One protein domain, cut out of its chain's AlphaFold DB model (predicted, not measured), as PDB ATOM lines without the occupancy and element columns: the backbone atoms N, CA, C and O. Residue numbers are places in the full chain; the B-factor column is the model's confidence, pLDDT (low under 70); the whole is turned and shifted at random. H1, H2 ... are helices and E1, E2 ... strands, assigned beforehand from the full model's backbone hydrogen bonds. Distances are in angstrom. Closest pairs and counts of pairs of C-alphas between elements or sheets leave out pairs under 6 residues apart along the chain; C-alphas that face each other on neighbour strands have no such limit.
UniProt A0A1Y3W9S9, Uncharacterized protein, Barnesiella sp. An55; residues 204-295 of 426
ATOM      1  N   ASP A 204     172.002  21.957  62.704       94.12
ATOM      2  CA  ASP A 204     173.075  22.128  63.689       94.12
ATOM      3  C   ASP A 204     174.163  21.058  63.547       94.12
ATOM      4  O   ASP A 204     175.355  21.374  63.576       94.12
ATOM      5  N   ASP A 205     173.776  19.798  63.317       93.38
ATOM      6  CA  ASP A 205     174.726  18.718  63.046       93.38
ATOM      7  C   ASP A 205     175.546  18.974  61.777       93.38
ATOM      8  O   ASP A 205     176.752  18.714  61.755       93.38
ATOM      9  N   MET A 206     174.898  19.463  60.717       93.56
ATOM     10  CA  MET A 206     175.560  19.735  59.442       93.56
ATOM     11  C   MET A 206     176.519  20.920  59.554       93.56
ATOM     12  O   MET A 206     177.661  20.822  59.105       93.56
ATOM     13  N   LYS A 207     176.111  21.997  60.233       93.50
ATOM     14  CA  LYS A 207     176.980  23.144  60.538       93.50
ATOM     15  C   LYS A 207     178.187  22.731  61.373       93.50
ATOM     16  O   LYS A 207     179.320  23.071  61.032       93.50
ATOM     17  N   ALA A 208     177.975  21.935  62.421       93.19
ATOM     18  CA  ALA A 208     179.063  21.398  63.232       93.19
ATOM     19  C   ALA A 208     180.025  20.532  62.396       93.19
ATOM     20  O   ALA A 208     181.244  20.656  62.530       93.19
ATOM     21  N   ALA A 209     179.496  19.700  61.492       92.31
ATOM     22  CA  ALA A 209     180.302  18.886  60.583       92.31
ATOM     23  C   ALA A 209     181.122  19.734  59.590       92.31
ATOM     24  O   ALA A 209     182.264  19.372  59.297       92.31
ATOM     25  N   ARG A 210     180.588  20.872  59.121       94.06
ATOM     26  CA  ARG A 210     181.316  21.838  58.273       94.06
ATOM     27  C   ARG A 210     182.461  22.505  59.008       94.06
ATOM     28  O   ARG A 210     183.584  22.507  58.502       94.06
ATOM     29  N   VAL A 211     182.202  23.013  60.212       93.31
ATOM     30  CA  VAL A 211     183.234  23.648  61.046       93.31
ATOM     31  C   VAL A 211     184.364  22.658  61.335       93.31
ATOM     32  O   VAL A 211     185.536  22.999  61.192       93.31
ATOM     33  N   LEU A 212     184.031  21.401  61.645       92.56
ATOM     34  CA  LEU A 212     185.017  20.336  61.857       92.56
ATOM     35  C   LEU A 212     185.809  19.992  60.582       92.56
ATOM     36  O   LEU A 212     186.981  19.629  60.660       92.56
ATOM     37  N   ALA A 213     185.195  20.145  59.408       91.75
ATOM     38  CA  ALA A 213     185.842  19.992  58.107       91.75
ATOM     39  C   ALA A 213     186.626  21.242  57.649       91.75
ATOM     40  O   ALA A 213     187.105  21.269  56.515       91.75
ATOM     41  N   ASN A 214     186.784  22.262  58.505       92.69
ATOM     42  CA  ASN A 214     187.394  23.561  58.184       92.69
ATOM     43  C   ASN A 214     186.706  24.298  57.019       92.69
ATOM     44  O   ASN A 214     187.351  25.034  56.270       92.69
ATOM     45  N   LYS A 215     185.396  24.098  56.858       90.75
ATOM     46  CA  LYS A 215     184.557  24.831  55.906       90.75
ATOM     47  C   LYS A 215     183.849  26.009  56.592       90.75
ATOM     48  O   LYS A 215     183.685  25.987  57.814       90.75
ATOM     49  N   PRO A 216     183.394  27.021  55.829       90.00
ATOM     50  CA  PRO A 216     182.514  28.059  56.360       90.00
ATOM     51  C   PRO A 216     181.255  27.441  56.982       90.00
ATOM     52  O   PRO A 216     180.749  26.444  56.467       90.00
ATOM     53  N   GLU A 217     180.754  28.037  58.070       89.56
ATOM     54  CA  GLU A 217     179.588  27.525  58.807       89.56
ATOM     55  C   GLU A 217     178.360  27.373  57.908       89.56
ATOM     56  O   GLU A 217     177.654  26.379  58.020       89.56
ATOM     57  N   ASN A 218     178.143  28.326  57.001       90.12
ATOM     58  CA  ASN A 218     177.077  28.272  56.011       90.12
ATOM     59  C   ASN A 218     177.625  27.800  54.657       90.12
ATOM     60  O   ASN A 218     178.772  28.077  54.291       90.12
ATOM     61  N   MET A 219     176.792  27.064  53.931       91.56
ATOM     62  CA  MET A 219     177.020  26.655  52.547       91.56
ATOM     63  C   MET A 219     177.037  27.870  51.598       91.56
ATOM     64  O   MET A 219     176.378  28.867  51.884       91.56
ATOM     65  N   SER A 220     177.813  27.804  50.508       92.44
ATOM     66  CA  SER A 220     177.749  28.813  49.436       92.44
ATOM     67  C   SER A 220     176.636  28.494  48.438       92.44
ATOM     68  O   SER A 220     176.255  27.333  48.295       92.44
ATOM     69  N   ASP A 221     176.174  29.499  47.696       92.31
ATOM     70  CA  ASP A 221     175.116  29.341  46.692       92.31
ATOM     71  C   ASP A 221     175.470  28.275  45.631       92.31
ATOM     72  O   ASP A 221     174.604  27.536  45.161       92.31
ATOM     73  N   GLU A 222     176.753  28.132  45.267       92.56
ATOM     74  CA  GLU A 222     177.196  27.108  44.314       92.56
ATOM     75  C   GLU A 222     177.148  25.691  44.894       92.56
ATOM     76  O   GLU A 222     176.788  24.749  44.184       92.56
ATOM     77  N   GLU A 223     177.531  25.518  46.161       92.75
ATOM     78  CA  GLU A 223     177.414  24.232  46.854       92.75
ATOM     79  C   GLU A 223     175.934  23.866  47.060       92.75
ATOM     80  O   GLU A 223     175.566  22.700  46.916       92.75
ATOM     81  N   GLU A 224     175.076  24.854  47.331       93.94
ATOM     82  CA  GLU A 224     173.631  24.664  47.480       93.94
ATOM     83  C   GLU A 224     172.992  24.188  46.170       93.94
ATOM     84  O   GLU A 224     172.291  23.173  46.157       93.94
ATOM     85  N   ALA A 225     173.326  24.826  45.045       95.12
ATOM     86  CA  ALA A 225     172.877  24.389  43.723       95.12
ATOM     87  C   ALA A 225     173.325  22.951  43.387       95.12
ATOM     88  O   ALA A 225     172.572  22.194  42.772       95.12
ATOM     89  N   GLN A 226     174.528  22.548  43.813       95.44
ATOM     90  CA  GLN A 226     175.012  21.174  43.632       95.44
ATOM     91  C   GLN A 226     174.223  20.166  44.469       95.44
ATOM     92  O   GLN A 226     173.904  19.083  43.975       95.44
ATOM     93  N   VAL A 227     173.898  20.498  45.721       96.00
ATOM     94  CA  VAL A 227     173.060  19.627  46.556       96.00
ATOM     95  C   VAL A 227     171.682  19.468  45.926       96.00
ATOM     96  O   VAL A 227     171.214  18.338  45.816       96.00
ATOM     97  N   ILE A 228     171.066  20.554  45.455       96.25
ATOM     98  CA  ILE A 228     169.760  20.510  44.779       96.25
ATOM     99  C   ILE A 228     169.797  19.550  43.579       96.25
ATOM    100  O   ILE A 228     168.992  18.622  43.537       96.25
ATOM    101  N   ASP A 229     170.784  19.681  42.678       96.94
ATOM    102  CA  ASP A 229     170.949  18.768  41.529       96.94
ATOM    103  C   ASP A 229     171.046  17.297  41.963       96.94
ATOM    104  O   ASP A 229     170.400  16.416  41.390       96.94
ATOM    105  N   LEU A 230     171.826  17.008  43.009       97.19
ATOM    106  CA  LEU A 230     171.978  15.646  43.519       97.19
ATOM    107  C   LEU A 230     170.659  15.090  44.075       97.19
ATOM    108  O   LEU A 230     170.320  13.936  43.788       97.19
ATOM    109  N   LEU A 231     169.910  15.883  44.846       96.12
ATOM    110  CA  LEU A 231     168.626  15.468  45.426       96.12
ATOM    111  C   LEU A 231     167.548  15.281  44.349       96.12
ATOM    112  O   LEU A 231     166.779  14.315  44.417       96.12
ATOM    113  N   ASP A 232     167.531  16.128  43.324       95.25
ATOM    114  CA  ASP A 232     166.628  15.979  42.182       95.25
ATOM    115  C   ASP A 232     166.954  14.712  41.395       95.25
ATOM    116  O   ASP A 232     166.071  13.891  41.142       95.25
ATOM    117  N   ARG A 233     168.236  14.439  41.134       95.31
ATOM    118  CA  ARG A 233     168.669  13.194  40.481       95.31
ATOM    119  C   ARG A 233     168.323  11.948  41.295       95.31
ATOM    120  O   ARG A 233     168.026  10.899  40.710       95.31
ATOM    121  N   VAL A 234     168.327  12.029  42.632       94.25
ATOM    122  CA  VAL A 234     167.805  10.952  43.490       94.25
ATOM    123  C   VAL A 234     166.332  10.708  43.176       94.25
ATOM    124  O   VAL A 234     165.963   9.571  42.863       94.25
ATOM    125  N   PHE A 235     165.509  11.752  43.228       92.25
ATOM    126  CA  PHE A 235     164.067  11.659  43.016       92.25
ATOM    127  C   PHE A 235     163.711  11.213  41.587       92.25
ATOM    128  O   PHE A 235     162.870  10.333  41.382       92.25
ATOM    129  N   GLU A 236     164.411  11.738  40.584       91.81
ATOM    130  CA  GLU A 236     164.220  11.404  39.173       91.81
ATOM    131  C   GLU A 236     164.583   9.956  38.846       91.81
ATOM    132  O   GLU A 236     163.976   9.343  37.962       91.81
ATOM    133  N   SER A 237     165.531   9.369  39.584       91.62
ATOM    134  CA  SER A 237     165.929   7.969  39.400       91.62
ATOM    135  C   SER A 237     164.809   6.968  39.731       91.62
ATOM    136  O   SER A 237     164.878   5.791  39.341       91.62
ATOM    137  N   TRP A 238     163.780   7.404  40.460       93.00
ATOM    138  CA  TRP A 238     162.678   6.575  40.931       93.00
ATOM    139  C   TRP A 238     161.552   6.444  39.912       93.00
ATOM    140  O   TRP A 238     161.392   7.239  38.991       93.00
ATOM    141  N   SER A 239     160.763   5.381  40.063       89.56
ATOM    142  CA  SER A 239     159.608   5.147  39.202       89.56
ATOM    143  C   SER A 239     158.391   5.886  39.747       89.56
ATOM    144  O   SER A 239     158.155   5.855  40.955       89.56
ATOM    145  N   VAL A 240     157.610   6.491  38.854       86.75
ATOM    146  CA  VAL A 240     156.283   7.039  39.167       86.75
ATOM    147  C   VAL A 240     155.351   5.881  39.512       86.75
ATOM    148  O   VAL A 240     155.352   4.866  38.806       86.75
ATOM    149  N   VAL A 241     154.608   5.996  40.613       76.56
ATOM    150  CA  VAL A 241     153.700   4.936  41.071       76.56
ATOM    151  C   VAL A 241     152.244   5.350  40.911       76.56
ATOM    152  O   VAL A 241     151.537   4.665  40.184       76.56
ATOM    153  N   GLU A 242     151.826   6.474  41.489       67.38
ATOM    154  CA  GLU A 242     150.501   7.088  41.298       67.38
ATOM    155  C   GLU A 242     150.641   8.616  41.473       67.38
ATOM    156  O   GLU A 242     151.565   9.051  42.159       67.38
ATOM    157  N   PRO A 243     149.809   9.457  40.841       62.16
ATOM    158  CA  PRO A 243     149.736  10.871  41.202       62.16
ATOM    159  C   PRO A 243     149.091  11.029  42.589       62.16
ATOM    160  O   PRO A 243     148.212  10.245  42.950       62.16
ATOM    161  N   ASP A 244     149.527  12.016  43.372       63.91
ATOM    162  CA  ASP A 244     148.841  12.383  44.617       63.91
ATOM    163  C   ASP A 244     147.430  12.956  44.335       63.91
ATOM    164  O   ASP A 244     147.049  13.191  43.184       63.91
ATOM    165  N   GLU A 245     146.638  13.203  45.386       65.00
ATOM    166  CA  GLU A 245     145.296  13.808  45.263       65.00
ATOM    167  C   GLU A 245     145.309  15.202  44.592       65.00
ATOM    168  O   GLU A 245     144.276  15.658  44.102       65.00
ATOM    169  N   ASN A 246     146.477  15.851  44.516       68.56
ATOM    170  CA  ASN A 246     146.720  17.162  43.911       68.56
ATOM    171  C   ASN A 246     147.372  17.079  42.510       68.56
ATOM    172  O   ASN A 246     147.688  18.114  41.919       68.56
ATOM    173  N   GLY A 247     147.566  15.877  41.955       64.81
ATOM    174  CA  GLY A 247     148.186  15.646  40.648       64.81
ATOM    175  C   GLY A 247     149.723  15.669  40.608       64.81
ATOM    176  O   GLY A 247     150.283  15.582  39.514       64.81
ATOM    177  N   ALA A 248     150.421  15.768  41.742       73.31
ATOM    178  CA  ALA A 248     151.880  15.698  41.809       73.31
ATOM    179  C   ALA A 248     152.389  14.254  41.656       73.31
ATOM    180  O   ALA A 248     151.796  13.298  42.158       73.31
ATOM    181  N   GLU A 249     153.512  14.076  40.956       76.38
ATOM    182  CA  GLU A 249     154.079  12.750  40.695       76.38
ATOM    183  C   GLU A 249     154.672  12.121  41.967       76.38
ATOM    184  O   GLU A 249     155.762  12.497  42.404       76.38
ATOM    185  N   MET A 250     154.030  11.090  42.528       81.56
ATOM    186  CA  MET A 250     154.644  10.307  43.604       81.56
ATOM    187  C   MET A 250     155.601   9.276  43.017       81.56
ATOM    188  O   MET A 250     155.211   8.360  42.278       81.56
ATOM    189  N   ARG A 251     156.877   9.394  43.384       87.88
ATOM    190  CA  ARG A 251     157.933   8.481  42.947       87.88
ATOM    191  C   ARG A 251     158.464   7.652  44.107       87.88
ATOM    192  O   ARG A 251     158.648   8.152  45.213       87.88
ATOM    193  N   LYS A 252     158.759   6.376  43.849       90.12
ATOM    194  CA  LYS A 252     159.510   5.516  44.779       90.12
ATOM    195  C   LYS A 252     160.397   4.502  44.046       90.12
ATOM    196  O   LYS A 252     160.131   4.162  42.886       90.12
ATOM    197  N   PRO A 253     161.455   3.982  44.692       90.75
ATOM    198  CA  PRO A 253     162.260   2.918  44.112       90.75
ATOM    199  C   PRO A 253     161.430   1.644  43.901       90.75
ATOM    200  O   PRO A 253     160.774   1.164  44.816       90.75
ATOM    201  N   THR A 254     161.512   1.036  42.716       88.75
ATOM    202  CA  THR A 254     160.881  -0.268  42.403       88.75
ATOM    203  C   THR A 254     161.909  -1.359  42.093       88.75
ATOM    204  O   THR A 254     161.572  -2.528  41.862       88.75
ATOM    205  N   LYS A 255     163.196  -0.993  42.067       90.06
ATOM    206  CA  LYS A 255     164.324  -1.874  41.752       90.06
ATOM    207  C   LYS A 255     165.488  -1.601  42.699       90.06
ATOM    208  O   LYS A 255     165.821  -0.452  42.967       90.06
ATOM    209  N   MET A 256     166.217  -2.657  43.067       90.44
ATOM    210  CA  MET A 256     167.436  -2.531  43.879       90.44
ATOM    211  C   MET A 256     168.504  -1.643  43.210       90.44
ATOM    212  O   MET A 256     169.252  -0.953  43.890       90.44
ATOM    213  N   LYS A 257     168.565  -1.616  41.869       91.94
ATOM    214  CA  LYS A 257     169.479  -0.721  41.138       91.94
ATOM    215  C   LYS A 257     169.172   0.760  41.397       91.94
ATOM    216  O   LYS A 257     170.114   1.529  41.520       91.94
ATOM    217  N   GLN A 258     167.891   1.132  41.491       93.50
ATOM    218  CA  GLN A 258     167.492   2.508  41.805       93.50
ATOM    219  C   GLN A 258     167.932   2.849  43.221       93.50
ATOM    220  O   GLN A 258     168.690   3.784  43.385       93.50
ATOM    221  N   ILE A 259     167.603   2.001  44.202       92.50
ATOM    222  CA  ILE A 259     168.033   2.185  45.597       92.50
ATOM    223  C   ILE A 259     169.546   2.410  45.698       92.50
ATOM    224  O   ILE A 259     169.978   3.375  46.311       92.50
ATOM    225  N   LYS A 260     170.363   1.562  45.059       93.00
ATOM    226  CA  LYS A 260     171.827   1.717  45.083       93.00
ATOM    227  C   LYS A 260     172.300   3.040  44.472       93.00
ATOM    228  O   LYS A 260     173.191   3.655  45.038       93.00
ATOM    229  N   ALA A 261     171.715   3.459  43.350       94.19
ATOM    230  CA  ALA A 261     172.063   4.727  42.707       94.19
ATOM    231  C   ALA A 261     171.637   5.931  43.562       94.19
ATOM    232  O   ALA A 261     172.417   6.852  43.762       94.19
ATOM    233  N   SER A 262     170.429   5.889  44.125       94.50
ATOM    234  CA  SER A 262     169.903   6.930  45.008       94.50
ATOM    235  C   SER A 262     170.714   7.069  46.289       94.50
ATOM    236  O   SER A 262     170.906   8.175  46.767       94.50
ATOM    237  N   VAL A 263     171.208   5.957  46.837       94.88
ATOM    238  CA  VAL A 263     172.092   5.980  48.007       94.88
ATOM    239  C   VAL A 263     173.406   6.677  47.684       94.88
ATOM    240  O   VAL A 263     173.810   7.541  48.442       94.88
ATOM    241  N   GLN A 264     174.030   6.367  46.543       95.62
ATOM    242  CA  GLN A 264     175.274   7.033  46.134       95.62
ATOM    243  C   GLN A 264     175.096   8.551  46.018       95.62
ATOM    244  O   GLN A 264     175.867   9.300  46.603       95.62
ATOM    245  N   LEU A 265     174.041   8.993  45.332       96.88
ATOM    246  CA  LEU A 265     173.748  10.418  45.161       96.88
ATOM    247  C   LEU A 265     173.385  11.111  46.486       96.88
ATOM    248  O   LEU A 265     173.807  12.238  46.724       96.88
ATOM    249  N   LEU A 266     172.623  10.445  47.361       96.31
ATOM    250  CA  LEU A 266     172.248  11.015  48.656       96.31
ATOM    251  C   LEU A 266     173.449  11.093  49.611       96.31
ATOM    252  O   LEU A 266     173.584  12.082  50.324       96.31
ATOM    253  N   ASP A 267     174.338  10.098  49.593       96.31
ATOM    254  CA  ASP A 267     175.592  10.121  50.352       96.31
ATOM    255  C   ASP A 267     176.509  11.263  49.865       96.31
ATOM    256  O   ASP A 267     177.111  11.954  50.687       96.31
ATOM    257  N   GLU A 268     176.574  11.513  48.549       96.25
ATOM    258  CA  GLU A 268     177.280  12.669  47.969       96.25
ATOM    259  C   GLU A 268     176.671  14.000  48.440       96.25
ATOM    260  O   GLU A 268     177.402  14.888  48.881       96.25
ATOM    261  N   ALA A 269     175.340  14.123  48.435       95.75
ATOM    262  CA  ALA A 269     174.643  15.318  48.914       95.75
ATOM    263  C   ALA A 269     174.884  15.566  50.415       95.75
ATOM    264  O   ALA A 269     175.180  16.685  50.829       95.75
ATOM    265  N   ILE A 270     174.824  14.514  51.239       94.69
ATOM    266  CA  ILE A 270     175.119  14.578  52.678       94.69
ATOM    267  C   ILE A 270     176.581  14.978  52.924       94.69
ATOM    268  O   ILE A 270     176.861  15.741  53.850       94.69
ATOM    269  N   ALA A 271     177.520  14.507  52.098       94.69
ATOM    270  CA  ALA A 271     178.940  14.834  52.221       94.69
ATOM    271  C   ALA A 271     179.255  16.314  51.936       94.69
ATOM    272  O   ALA A 271     180.257  16.833  52.436       94.69
ATOM    273  N   LEU A 272     178.395  17.014  51.186       93.94
ATOM    274  CA  LEU A 272     178.473  18.470  51.019       93.94
ATOM    275  C   LEU A 272     178.016  19.240  52.269       93.94
ATOM    276  O   LEU A 272     178.315  20.429  52.385       93.94
ATOM    277  N   GLN A 273     177.396  18.552  53.237       94.12
ATOM    278  CA  GLN A 273     176.984  19.076  54.543       94.12
ATOM    279  C   GLN A 273     176.052  20.297  54.405       94.12
ATOM    280  O   GLN A 273     176.450  21.411  54.744       94.12
ATOM    281  N   PRO A 274     174.833  20.134  53.864       93.06
ATOM    282  CA  PRO A 274     173.917  21.246  53.622       93.06
ATOM    283  C   PRO A 274     173.425  21.897  54.912       93.06
ATOM    284  O   PRO A 274     173.145  21.221  55.900       93.06
ATOM    285  N   THR A 275     173.310  23.224  54.887       93.12
ATOM    286  CA  THR A 275     172.999  24.045  56.071       93.12
ATOM    287  C   THR A 275     171.656  24.757  55.988       93.12
ATOM    288  O   THR A 275     171.275  25.417  56.953       93.12
ATOM    289  N   SER A 276     170.943  24.657  54.864       93.31
ATOM    290  CA  SER A 276     169.579  25.168  54.735       93.31
ATOM    291  C   SER A 276     168.567  24.151  55.264       93.31
ATOM    292  O   SER A 276     168.699  22.937  55.083       93.31
ATOM    293  N   GLU A 277     167.549  24.655  55.963       94.94
ATOM    294  CA  GLU A 277     166.507  23.834  56.587       94.94
ATOM    295  C   GLU A 277     165.720  23.026  55.546       94.94
ATOM    296  O   GLU A 277     165.417  21.853  55.767       94.94
ATOM    297  N   GLU A 278     165.470  23.624  54.379       95.00
ATOM    298  CA  GLU A 278     164.797  22.982  53.248       95.00
ATOM    299  C   GLU A 278     165.581  21.767  52.730       95.00
ATOM    300  O   GLU A 278     165.026  20.673  52.622       95.00
ATOM    301  N   LEU A 279     166.893  21.908  52.497       95.00
ATOM    302  CA  LEU A 279     167.726  20.809  52.006       95.00
ATOM    303  C   LEU A 279     167.882  19.684  53.028       95.00
ATOM    304  O   LEU A 279     167.825  18.507  52.668       95.00
ATOM    305  N   VAL A 280     168.055  20.022  54.309       95.75
ATOM    306  CA  VAL A 280     168.146  19.016  55.377       95.75
ATOM    307  C   VAL A 280     166.826  18.255  55.516       95.75
ATOM    308  O   VAL A 280     166.835  17.026  55.637       95.75
ATOM    309  N   THR A 281     165.692  18.954  55.436       96.75
ATOM    310  CA  THR A 281     164.363  18.325  55.425       96.75
ATOM    311  C   THR A 281     164.230  17.382  54.236       96.75
ATOM    312  O   THR A 281     163.910  16.206  54.418       96.75
ATOM    313  N   ARG A 282     164.594  17.843  53.036       95.19
ATOM    314  CA  ARG A 282     164.539  17.038  51.814       95.19
ATOM    315  C   ARG A 282     165.424  15.792  51.881       95.19
ATOM    316  O   ARG A 282     165.011  14.721  51.440       95.19
ATOM    317  N   ILE A 283     166.619  15.893  52.462       96.62
ATOM    318  CA  ILE A 283     167.505  14.740  52.689       96.62
ATOM    319  C   ILE A 283     166.842  13.708  53.596       96.62
ATOM    320  O   ILE A 283     166.869  12.518  53.276       96.62
ATOM    321  N   ASN A 284     166.247  14.146  54.707       96.62
ATOM    322  CA  ASN A 284     165.566  13.247  55.635       96.62
ATOM    323  C   ASN A 284     164.371  12.555  54.963       96.62
ATOM    324  O   ASN A 284     164.242  11.336  55.071       96.62
ATOM    325  N   GLU A 285     163.560  13.284  54.191       94.50
ATOM    326  CA  GLU A 285     162.452  12.704  53.420       94.50
ATOM    327  C   GLU A 285     162.930  11.619  52.444       94.50
ATOM    328  O   GLU A 285     162.397  10.506  52.414       94.50
ATOM    329  N   LEU A 286     163.963  11.912  51.648       95.19
ATOM    330  CA  LEU A 286     164.498  10.959  50.673       95.19
ATOM    331  C   LEU A 286     165.141   9.746  51.363       95.19
ATOM    332  O   LEU A 286     164.975   8.608  50.903       95.19
ATOM    333  N   ALA A 287     165.832   9.963  52.485       95.75
ATOM    334  CA  ALA A 287     166.386   8.904  53.322       95.75
ATOM    335  C   ALA A 287     165.285   7.985  53.876       95.75
ATOM    336  O   ALA A 287     165.436   6.757  53.844       95.75
ATOM    337  N   ASP A 288     164.159   8.549  54.312       94.75
ATOM    338  CA  ASP A 288     162.998   7.806  54.802       94.75
ATOM    339  C   ASP A 288     162.319   6.991  53.700       94.75
ATOM    340  O   ASP A 288     161.973   5.819  53.911       94.75
ATOM    341  N   VAL A 289     162.196   7.537  52.487       93.56
ATOM    342  CA  VAL A 289     161.696   6.775  51.331       93.56
ATOM    343  C   VAL A 289     162.625   5.598  51.016       93.56
ATOM    344  O   VAL A 289     162.147   4.478  50.810       93.56
ATOM    345  N   ILE A 290     163.947   5.783  51.039       94.31
ATOM    346  CA  ILE A 290     164.906   4.681  50.837       94.31
ATOM    347  C   ILE A 290     164.778   3.628  51.948       94.31
ATOM    348  O   ILE A 290     164.653   2.432  51.663       94.31
ATOM    349  N   ASN A 291     164.772   4.055  53.212       94.19
ATOM    350  CA  ASN A 291     164.695   3.174  54.377       94.19
ATOM    351  C   ASN A 291     163.399   2.351  54.399       94.19
ATOM    352  O   ASN A 291     163.427   1.137  54.624       94.19
ATOM    353  N   SER A 292     162.258   2.995  54.146       92.38
ATOM    354  CA  SER A 292     160.951   2.334  54.113       92.38
ATOM    355  C   SER A 292     160.863   1.297  52.989       92.38
ATOM    356  O   SER A 292     160.313   0.213  53.205       92.38
ATOM    357  N   ASN A 293     161.477   1.565  51.831       91.50
ATOM    358  CA  ASN A 293     161.501   0.637  50.700       91.50
ATOM    359  C   ASN A 293     162.449  -0.558  50.914       91.50
ATOM    360  O   ASN A 293     162.138  -1.667  50.467       91.50
ATOM    361  N   GLU A 294     163.576  -0.381  51.614       90.88
ATOM    362  CA  GLU A 294     164.480  -1.486  51.983       90.88
ATOM    363  C   GLU A 294     163.926  -2.367  53.123       90.88
ATOM    364  O   GLU A 294     164.358  -3.517  53.270       90.88
ATOM    365  N   LYS A 295     162.948  -1.887  53.906       91.25
ATOM    366  CA  LYS A 295     162.366  -2.638  55.029       91.25
ATOM    367  C   LYS A 295     161.759  -3.964  54.566       91.25
ATOM    368  O   LYS A 295     160.997  -4.030  53.601       91.25
TER     369      LYS A 295
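This is residues 204 to 295 of the 426 residues of an uncharacterized protein of Barnesiella sp. An55 (UniProt A0A1Y3W9S9). Three long helices, H2, H3 and H4, stand side by side as a bundle whose centres make a triangle, with a small two-stranded hairpin, E1 and E2, at one end and a short helix, H1, at the other. The bundle is up and down, each helix running against the one before it in the chain. The printed part has 92 residues, with four named helices and two named strands in the order H1 H2 E1 E2 H3 H4; the sheet, E1 - E2, is antiparallel and the class is mostly helix. The whole is only just compact, close to loose, with a radius of gyration of the C-alphas of 14.3 A, and it is elongated, spanning 42 by 28 by 20 A.

Find C-alpha 204 at (173.075, 22.128, 63.689); from there H1 runs to residue 212, 12.2 A on. H2 holds residues 221 to 236, 22.3 A, beginning at C-alpha 221 at (175.116, 29.341, 46.692). E1, residues 239 to 243, measures 11.6 A, and E2, residues 249 to 252, measures 9.9 A. H3 runs from residue 256 to 271, 22.4 A. H4, residues 277 to 294, is the longest helix at 25.8 A and ends at C-alpha 294 at (164.480, -1.486, 51.983).

Begin with the bundle. H2 and H3 touch, closest at the C-alphas of Val 234 and Ser 262, 4.8 A apart; they run opposite ways at a shallow tilt of 13 degrees. H3 and H4 form a helical hairpin at a shallow tilt of 27 degrees; H4 touches H3 with residues 283 to 290 alone, closest at the C-alphas of Ile 259 and Ile 290, 6.6 A. H4 touches H2 with residues 279 to 286 alone, closest at the C-alphas of Leu 231 and Ile 283, 7.4 A; they run the same way at a shallow tilt of 26 degrees. Look next at the hairpin of E1 and E2, antiparallel at 139 degrees: N 241 and O 250 are 3.0 A apart and N 239 and O 252 are 3.1 A apart, both within hydrogen-bond range. The closest C-alphas of E2 and H2 are those of Arg 251 and Phe 235, 6.9 A. H1 touches no helix; it is apart from H2 and from H3, and only just apart from H4, at 8.5 A. In H1, H2, H3 and H4 every O i to N i+4 pair is within hydrogen-bond range.

The two C-alphas farthest apart are those of Asn 214 and Glu 245, 45.1 A. The printed part has no cut and no long link; the link from H1 to H2, 8 residues, is short, and the other four are tight. The mean pLDDT of the printed part is 90.9; look for values under 70 at residues 242 to 247, of which 242 and 243 belong to E1.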